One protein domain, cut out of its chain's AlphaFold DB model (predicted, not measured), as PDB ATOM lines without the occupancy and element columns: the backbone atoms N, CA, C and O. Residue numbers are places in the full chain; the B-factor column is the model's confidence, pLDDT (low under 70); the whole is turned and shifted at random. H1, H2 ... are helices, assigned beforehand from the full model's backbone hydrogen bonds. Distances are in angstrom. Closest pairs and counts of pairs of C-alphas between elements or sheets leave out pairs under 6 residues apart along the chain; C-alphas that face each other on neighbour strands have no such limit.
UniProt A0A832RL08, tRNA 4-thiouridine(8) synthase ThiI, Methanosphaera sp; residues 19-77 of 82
ATOM      1  N   ILE A  19     -22.893 108.840  -3.914       98.12
ATOM      2  CA  ILE A  19     -22.312 109.635  -2.829       98.12
ATOM      3  C   ILE A  19     -21.388 108.761  -1.984       98.12
ATOM      4  O   ILE A  19     -20.250 109.156  -1.733       98.12
ATOM      5  N   GLU A  20     -21.810 107.544  -1.644       98.12
ATOM      6  CA  GLU A  20     -20.984 106.603  -0.882       98.12
ATOM      7  C   GLU A  20     -19.686 106.240  -1.633       98.12
ATOM      8  O   GLU A  20     -18.605 106.171  -1.042       98.12
ATOM      9  N   ILE A  21     -19.766 106.044  -2.955       98.25
ATOM     10  CA  ILE A  21     -18.592 105.769  -3.800       98.25
ATOM     11  C   ILE A  21     -17.636 106.973  -3.815       98.25
ATOM     12  O   ILE A  21     -16.419 106.802  -3.691       98.25
ATOM     13  N   GLU A  22     -18.164 108.193  -3.946       98.19
ATOM     14  CA  GLU A  22     -17.356 109.416  -3.922       98.19
ATOM     15  C   GLU A  22     -16.657 109.627  -2.573       98.19
ATOM     16  O   GLU A  22     -15.489 110.018  -2.541       98.19
ATOM     17  N   GLU A  23     -17.333 109.348  -1.458       98.25
ATOM     18  CA  GLU A  23     -16.756 109.432  -0.112       98.25
ATOM     19  C   GLU A  23     -15.581 108.468   0.072       98.25
ATOM     20  O   GLU A  23     -14.540 108.865   0.605       98.25
ATOM     21  N   ILE A  24     -15.696 107.231  -0.427       98.00
ATOM     22  CA  ILE A  24     -14.570 106.288  -0.455       98.00
ATOM     23  C   ILE A  24     -13.420 106.866  -1.279       98.00
ATOM     24  O   ILE A  24     -12.289 106.880  -0.795       98.00
ATOM     25  N   GLY A  25     -13.701 107.380  -2.479       98.12
ATOM     26  CA  GLY A  25     -12.694 107.984  -3.355       98.12
ATOM     27  C   GLY A  25     -11.948 109.147  -2.695       98.12
ATOM     28  O   GLY A  25     -10.726 109.240  -2.798       98.12
ATOM     29  N   LYS A  26     -12.659 110.009  -1.957       98.31
ATOM     30  CA  LYS A  26     -12.061 111.109  -1.181       98.31
ATOM     31  C   LYS A  26     -11.210 110.577  -0.031       98.31
ATOM     32  O   LYS A  26     -10.089 111.037   0.165       98.31
ATOM     33  N   LYS A  27     -11.703 109.564   0.688       98.31
ATOM     34  CA  LYS A  27     -10.996 108.929   1.810       98.31
ATOM     35  C   LYS A  27      -9.681 108.265   1.390       98.31
ATOM     36  O   LYS A  27      -8.722 108.321   2.154       98.31
ATOM     37  N   ILE A  28      -9.632 107.639   0.213       98.19
ATOM     38  CA  ILE A  28      -8.417 106.983  -0.309       98.19
ATOM     39  C   ILE A  28      -7.568 107.895  -1.208       98.19
ATOM     40  O   ILE A  28      -6.528 107.465  -1.698       98.19
ATOM     41  N   GLY A  29      -7.998 109.142  -1.426       97.75
ATOM     42  CA  GLY A  29      -7.257 110.142  -2.196       97.75
ATOM     43  C   GLY A  29      -7.306 109.979  -3.721       97.75
ATOM     44  O   GLY A  29      -6.461 110.547  -4.404       97.75
ATOM     45  N   THR A  30      -8.265 109.231  -4.279       98.06
ATOM     46  CA  THR A  30      -8.401 109.034  -5.739       98.06
ATOM     47  C   THR A  30      -9.374 110.002  -6.405       98.06
ATOM     48  O   THR A  30      -9.284 110.211  -7.613       98.06
ATOM     49  N   TYR A  31     -10.277 110.619  -5.635       97.88
ATOM     50  CA  TYR A  31     -11.363 111.447  -6.170       97.88
ATOM     51  C   TYR A  31     -10.877 112.549  -7.122       97.88
ATOM     52  O   TYR A  31     -11.366 112.631  -8.244       97.88
ATOM     53  N   GLU A  32      -9.879 113.339  -6.713       97.44
ATOM     54  CA  GLU A  32      -9.383 114.487  -7.489       97.44
ATOM     55  C   GLU A  32      -8.830 114.087  -8.865       97.44
ATOM     56  O   GLU A  32      -9.027 114.795  -9.849       97.44
ATOM     57  N   VAL A  33      -8.173 112.926  -8.956       96.31
ATOM     58  CA  VAL A  33      -7.650 112.408 -10.230       96.31
ATOM     59  C   VAL A  33      -8.780 111.839 -11.089       96.31
ATOM     60  O   VAL A  33      -8.785 112.024 -12.303       96.31
ATOM     61  N   SER A  34      -9.766 111.178 -10.474       95.31
ATOM     62  CA  SER A  34     -10.904 110.577 -11.179       95.31
ATOM     63  C   SER A  34     -11.863 111.588 -11.819       95.31
ATOM     64  O   SER A  34     -12.597 111.206 -12.727       95.31
ATOM     65  N   ILE A  35     -11.895 112.843 -11.357       94.75
ATOM     66  CA  ILE A  35     -12.805 113.883 -11.877       94.75
ATOM     67  C   ILE A  35     -12.177 114.790 -12.943       94.75
ATOM     68  O   ILE A  35     -12.826 115.740 -13.391       94.75
ATOM     69  N   LEU A  36     -10.922 114.546 -13.335       95.56
ATOM     70  CA  LEU A  36     -10.273 115.329 -14.383       95.56
ATOM     71  C   LEU A  36     -11.082 115.249 -15.695       95.56
ATOM     72  O   LEU A  36     -11.614 114.183 -16.013       95.56
ATOM     73  N   PRO A  37     -11.193 116.347 -16.470       91.75
ATOM     74  CA  PRO A  37     -11.934 116.333 -17.726       91.75
ATOM     75  C   PRO A  37     -11.356 115.308 -18.704       91.75
ATOM     76  O   PRO A  37     -10.185 115.386 -19.069       91.75
ATOM     77  N   ASP A  38     -12.199 114.386 -19.158       85.44
ATOM     78  CA  ASP A  38     -11.879 113.489 -20.263       85.44
ATOM     79  C   ASP A  38     -12.437 114.049 -21.581       85.44
ATOM     80  O   ASP A  38     -13.454 114.745 -21.616       85.44
ATOM     81  N   SER A  39     -11.763 113.719 -22.681       80.69
ATOM     82  CA  SER A  39     -12.108 114.071 -24.063       80.69
ATOM     83  C   SER A  39     -13.475 113.549 -24.533       80.69
ATOM     84  O   SER A  39     -13.971 113.979 -25.574       80.69
ATOM     85  N   GLY A  40     -14.116 112.693 -23.734       77.44
ATOM     86  CA  GLY A  40     -15.436 112.142 -23.993       77.44
ATOM     87  C   GLY A  40     -15.391 111.004 -25.011       77.44
ATOM     88  O   GLY A  40     -14.641 111.018 -25.984       77.44
ATOM     89  N   CYS A  41     -16.231 109.993 -24.801       81.56
ATOM     90  CA  CYS A  41     -16.338 108.864 -25.717       81.56
ATOM     91  C   CYS A  41     -17.395 109.145 -26.795       81.56
ATOM     92  O   CYS A  41     -18.575 109.318 -26.490       81.56
ATOM     93  N   SER A  42     -16.993 109.149 -28.066       83.56
ATOM     94  CA  SER A  42     -17.905 109.325 -29.207       83.56
ATOM     95  C   SER A  42     -18.685 108.058 -29.579       83.56
ATOM     96  O   SER A  42     -19.626 108.131 -30.366       83.56
ATOM     97  N   ALA A  43     -18.338 106.901 -29.003       87.31
ATOM     98  CA  ALA A  43     -18.971 105.615 -29.299       87.31
ATOM     99  C   ALA A  43     -20.286 105.366 -28.532       87.31
ATOM    100  O   ALA A  43     -20.885 104.300 -28.667       87.31
ATOM    101  N   VAL A  44     -20.748 106.320 -27.714       86.56
ATOM    102  CA  VAL A  44     -21.984 106.167 -26.935       86.56
ATOM    103  C   VAL A  44     -23.204 106.218 -27.873       86.56
ATOM    104  O   VAL A  44     -23.422 107.233 -28.542       86.56
ATOM    105  N   PRO A  45     -24.033 105.159 -27.941       88.75
ATOM    106  CA  PRO A  45     -25.217 105.158 -28.793       88.75
ATOM    107  C   PRO A  45     -26.278 106.130 -28.263       88.75
ATOM    108  O   PRO A  45     -26.447 106.291 -27.056       88.75
ATOM    109  N   ARG A  46     -27.060 106.738 -29.168       90.69
ATOM    110  CA  ARG A  46     -28.149 107.670 -28.800       90.69
ATOM    111  C   ARG A  46     -29.265 107.024 -27.970       90.69
ATOM    112  O   ARG A  46     -29.890 107.712 -27.171       90.69
ATOM    113  N   TYR A  47     -29.512 105.730 -28.167       91.69
ATOM    114  CA  TYR A  47     -30.568 104.971 -27.490       91.69
ATOM    115  C   TYR A  47     -29.989 103.654 -26.958       91.69
ATOM    116  O   TYR A  47     -30.103 102.628 -27.629       91.69
ATOM    117  N   PRO A  48     -29.294 103.674 -25.806       90.38
ATOM    118  CA  PRO A  48     -28.736 102.461 -25.222       90.38
ATOM    119  C   PRO A  48     -29.855 101.527 -24.751       90.38
ATOM    120  O   PRO A  48     -30.810 101.950 -24.097       90.38
ATOM    121  N   GLU A  49     -29.722 100.244 -25.069       90.94
ATOM    122  CA  GLU A  49     -30.640  99.208 -24.606       90.94
ATOM    123  C   GLU A  49     -30.361  98.865 -23.134       90.94
ATOM    124  O   GLU A  49     -29.220  98.621 -22.741       90.94
ATOM    125  N   THR A  50     -31.406  98.835 -22.305       90.56
ATOM    126  CA  THR A  50     -31.293  98.505 -20.873       90.56
ATOM    127  C   THR A  50     -31.435  97.010 -20.587       90.56
ATOM    128  O   THR A  50     -30.992  96.541 -19.540       90.56
ATOM    129  N   HIS A  51     -32.012  96.247 -21.519       90.88
ATOM    130  CA  HIS A  51     -32.185  94.802 -21.426       90.88
ATOM    131  C   HIS A  51     -31.639  94.124 -22.686       90.88
ATOM    132  O   HIS A  51     -32.340  94.008 -23.681       90.88
ATOM    133  N   ALA A  52     -30.390  93.667 -22.631       89.12
ATOM    134  CA  ALA A  52     -29.715  93.091 -23.792       89.12
ATOM    135  C   ALA A  52     -30.275  91.713 -24.200       89.12
ATOM    136  O   ALA A  52     -30.384  90.814 -23.361       89.12
ATOM    137  N   ASP A  53     -30.527  91.522 -25.498       92.25
ATOM    138  CA  ASP A  53     -30.817  90.219 -26.113       92.25
ATOM    139  C   ASP A  53     -29.514  89.450 -26.412       92.25
ATOM    140  O   ASP A  53     -28.615  89.938 -27.103       92.25
ATOM    141  N   LEU A  54     -29.397  88.229 -25.878       91.31
ATOM    142  CA  LEU A  54     -28.181  87.427 -26.011       91.31
ATOM    143  C   LEU A  54     -27.958  86.878 -27.429       91.31
ATOM    144  O   LEU A  54     -26.812  86.770 -27.861       91.31
ATOM    145  N   GLU A  55     -29.016  86.515 -28.149       93.94
ATOM    146  CA  GLU A  55     -28.896  85.963 -29.500       93.94
ATOM    147  C   GLU A  55     -28.549  87.059 -30.505       93.94
ATOM    148  O   GLU A  55     -27.714  86.849 -31.385       93.94
ATOM    149  N   LEU A  56     -29.114  88.258 -30.334       93.31
ATOM    150  CA  LEU A  56     -28.691  89.430 -31.098       93.31
ATOM    151  C   LEU A  56     -27.220  89.768 -30.823       93.31
ATOM    152  O   LEU A  56     -26.458  90.001 -31.759       93.31
ATOM    153  N   PHE A  57     -26.805  89.742 -29.553       92.25
ATOM    154  CA  PHE A  57     -25.420  90.004 -29.164       92.25
ATOM    155  C   PHE A  57     -24.427  89.048 -29.844       92.25
ATOM    156  O   PHE A  57     -23.417  89.506 -30.375       92.25
ATOM    157  N   LYS A  58     -24.714  87.739 -29.873       93.44
ATOM    158  CA  LYS A  58     -23.846  86.744 -30.530       93.44
ATOM    159  C   LYS A  58     -23.680  87.011 -32.028       93.44
ATOM    160  O   LYS A  58     -22.558  86.967 -32.515       93.44
ATOM    161  N   LYS A  59     -24.764  87.360 -32.732       95.75
ATOM    162  CA  LYS A  59     -24.708  87.712 -34.164       95.75
ATOM    163  C   LYS A  59     -23.798  88.908 -34.419       95.75
ATOM    164  O   LYS A  59     -22.940  88.848 -35.285       95.75
ATOM    165  N   VAL A  60     -23.936  89.964 -33.614       93.50
ATOM    166  CA  VAL A  60     -23.083  91.156 -33.739       93.50
ATOM    167  C   VAL A  60     -21.611  90.814 -33.491       93.50
ATOM    168  O   VAL A  60     -20.750  91.314 -34.203       93.50
ATOM    169  N   VAL A  61     -21.313  89.959 -32.507       93.56
ATOM    170  CA  VAL A  61     -19.945  89.490 -32.216       93.56
ATOM    171  C   VAL A  61     -19.319  88.759 -33.412       93.56
ATOM    172  O   VAL A  61     -18.143  88.982 -33.712       93.56
ATOM    173  N   GLU A  62     -20.096  87.924 -34.103       95.12
ATOM    174  CA  GLU A  62     -19.672  87.238 -35.331       95.12
ATOM    175  C   GLU A  62     -19.477  88.228 -36.490       95.12
ATOM    176  O   GLU A  62     -18.426  88.216 -37.132       95.12
ATOM    177  N   ASP A  63     -20.436  89.137 -36.708       97.00
ATOM    178  CA  ASP A  63     -20.413  90.130 -37.792       97.00
ATOM    179  C   ASP A  63     -19.185  91.056 -37.721       97.00
ATOM    180  O   ASP A  63     -18.637  91.447 -38.754       97.00
ATOM    181  N   ILE A  64     -18.731  91.402 -36.510       95.00
ATOM    182  CA  ILE A  64     -17.541  92.246 -36.305       95.00
ATOM    183  C   ILE A  64     -16.227  91.457 -36.271       95.00
ATOM    184  O   ILE A  64     -15.174  92.069 -36.101       95.00
ATOM    185  N   ASN A  65     -16.272  90.126 -36.402       95.88
ATOM    186  CA  ASN A  65     -15.124  89.233 -36.232       95.88
ATOM    187  C   ASN A  65     -14.323  89.564 -34.958       95.88
ATOM    188  O   ASN A  65     -13.128  89.876 -35.000       95.88
ATOM    189  N   GLN A  66     -15.020  89.559 -33.815       94.19
ATOM    190  CA  GLN A  66     -14.457  90.015 -32.542       94.19
ATOM    191  C   GLN A  66     -13.177  89.260 -32.161       94.19
ATOM    192  O   GLN A  66     -12.269  89.867 -31.603       94.19
ATOM    193  N   GLU A  67     -13.104  87.960 -32.459       93.50
ATOM    194  CA  GLU A  67     -11.950  87.112 -32.147       93.50
ATOM    195  C   GLU A  67     -10.659  87.687 -32.734       93.50
ATOM    196  O   GLU A  67      -9.727  87.971 -31.985       93.50
ATOM    197  N   LYS A  68     -10.657  88.005 -34.034       95.88
ATOM    198  CA  LYS A  68      -9.497  88.611 -34.692       95.88
ATOM    199  C   LYS A  68      -9.121  89.966 -34.086       95.88
ATOM    200  O   LYS A  68      -7.950  90.236 -33.851       95.88
ATOM    201  N   VAL A  69     -10.110  90.821 -33.811       95.38
ATOM    202  CA  VAL A  69      -9.858  92.147 -33.215       95.38
ATOM    203  C   VAL A  69      -9.215  92.013 -31.833       95.38
ATOM    204  O   VAL A  69      -8.337  92.803 -31.482       95.38
ATOM    205  N   LEU A  70      -9.642  91.029 -31.038       94.56
ATOM    206  CA  LEU A  70      -9.070  90.765 -29.721       94.56
ATOM    207  C   LEU A  70      -7.635  90.241 -29.818       94.56
ATOM    208  O   LEU A  70      -6.807  90.679 -29.021       94.56
ATOM    209  N   GLU A  71      -7.341  89.357 -30.773       95.81
ATOM    210  CA  GLU A  71      -5.980  88.869 -31.041       95.81
ATOM    211  C   GLU A  71      -5.047  90.025 -31.420       95.81
ATOM    212  O   GLU A  71      -4.070  90.272 -30.710       95.81
ATOM    213  N   ASP A  72      -5.415  90.807 -32.441       95.69
ATOM    214  CA  ASP A  72      -4.639  91.963 -32.909       95.69
ATOM    215  C   ASP A  72      -4.407  92.982 -31.769       95.69
ATOM    216  O   ASP A  72      -3.330  93.562 -31.624       95.69
ATOM    217  N   THR A  73      -5.416  93.201 -30.914       95.50
ATOM    218  CA  THR A  73      -5.305  94.122 -29.771       95.50
ATOM    219  C   THR A  73      -4.382  93.569 -28.686       95.50
ATOM    220  O   THR A  73      -3.597  94.324 -28.110       95.50
ATOM    221  N   ALA A  74      -4.453  92.269 -28.394       94.38
ATOM    222  CA  ALA A  74      -3.640  91.639 -27.356       94.38
ATOM    223  C   ALA A  74      -2.138  91.700 -27.673       94.38
ATOM    224  O   ALA A  74      -1.336  91.857 -26.754       94.38
ATOM    225  N   GLU A  75      -1.757  91.645 -28.954       95.12
ATOM    226  CA  GLU A  75      -0.364  91.802 -29.396       95.12
ATOM    227  C   GLU A  75       0.219  93.188 -29.077       95.12
ATOM    228  O   GLU A  75       1.430  93.329 -28.917       95.12
ATOM    229  N   SER A  76      -0.630  94.212 -28.945       94.88
ATOM    230  CA  SER A  76      -0.201  95.583 -28.637       94.88
ATOM    231  C   SER A  76       0.074  95.843 -27.151       94.88
ATOM    232  O   SER A  76       0.561  96.917 -26.795       94.88
ATOM    233  N   PHE A  77      -0.253  94.897 -26.266       95.00
ATOM    234  CA  PHE A  77      -0.113  95.100 -24.828       95.00
ATOM    235  C   PHE A  77       1.341  94.992 -24.370       95.00
ATOM    236  O   PHE A  77       2.000  93.968 -24.536       95.00
TER     237      PHE A  77
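AT A GLANCE: This is residues 19 to 77 of the 82 residues of the protein "tRNA 4-thiouridine(8) synthase ThiI" of Methanosphaera sp (UniProt A0A832RL08). What would one see first, going from residue 19? The model is an open, sprawling arc: H1 with the short H2 at one end, a long bare link, residues 35 to 53, and then H3 and H4, meeting in a corner at their ends. The middle is empty, and residues 35 to 77 stand free of the rest. What is it made of? The printed part has 59 residues with four named helices in the order H1, H2, H3, H4 and no named strand, and its class is all helix. It is extended, with a radius of gyration of the C-alphas of 17.8 A and spans of 44 by 33 by 20 A.

HOW THE PARTS SIT: How do the first helices stand? H1, residues 19 to 27, and H2, residues 31 to 34, only just touch, with 3 pairs of C-alphas within 8 A, and only at the corner by their tight link. Their closest C-alphas, those of Gly 25 and Tyr 31, are 4.7 A apart. What of the others? H3, residues 54 to 63, and H4, residues 66 to 75, meet only through their tight link. H1 is apart from H3 and H4, and so is H2. What do the backbones show? Every O i to N i+4 pair is within hydrogen-bond range in H1, H3 and H4; H2 is too short for such a pair.

IN THESE COORDINATES: Where does H1 begin? C-alpha 19 is at (-22.312, 109.635, -2.829), and H1 is 12.3 A long. Where does H4 end? C-alpha 75 is at (-0.364, 91.802, -29.396); H3 measures 14.4 A and H4 14.6 A.

THE WHOLE: How large is it? The two C-alphas farthest apart, those of Lys 27 and Asp 63, are 44.8 A apart. Is anything missing or uncertain? The printed part has no cut, the link from H2 to H3 is long with 19 residues, and no printed residue is under 70 in pLDDT.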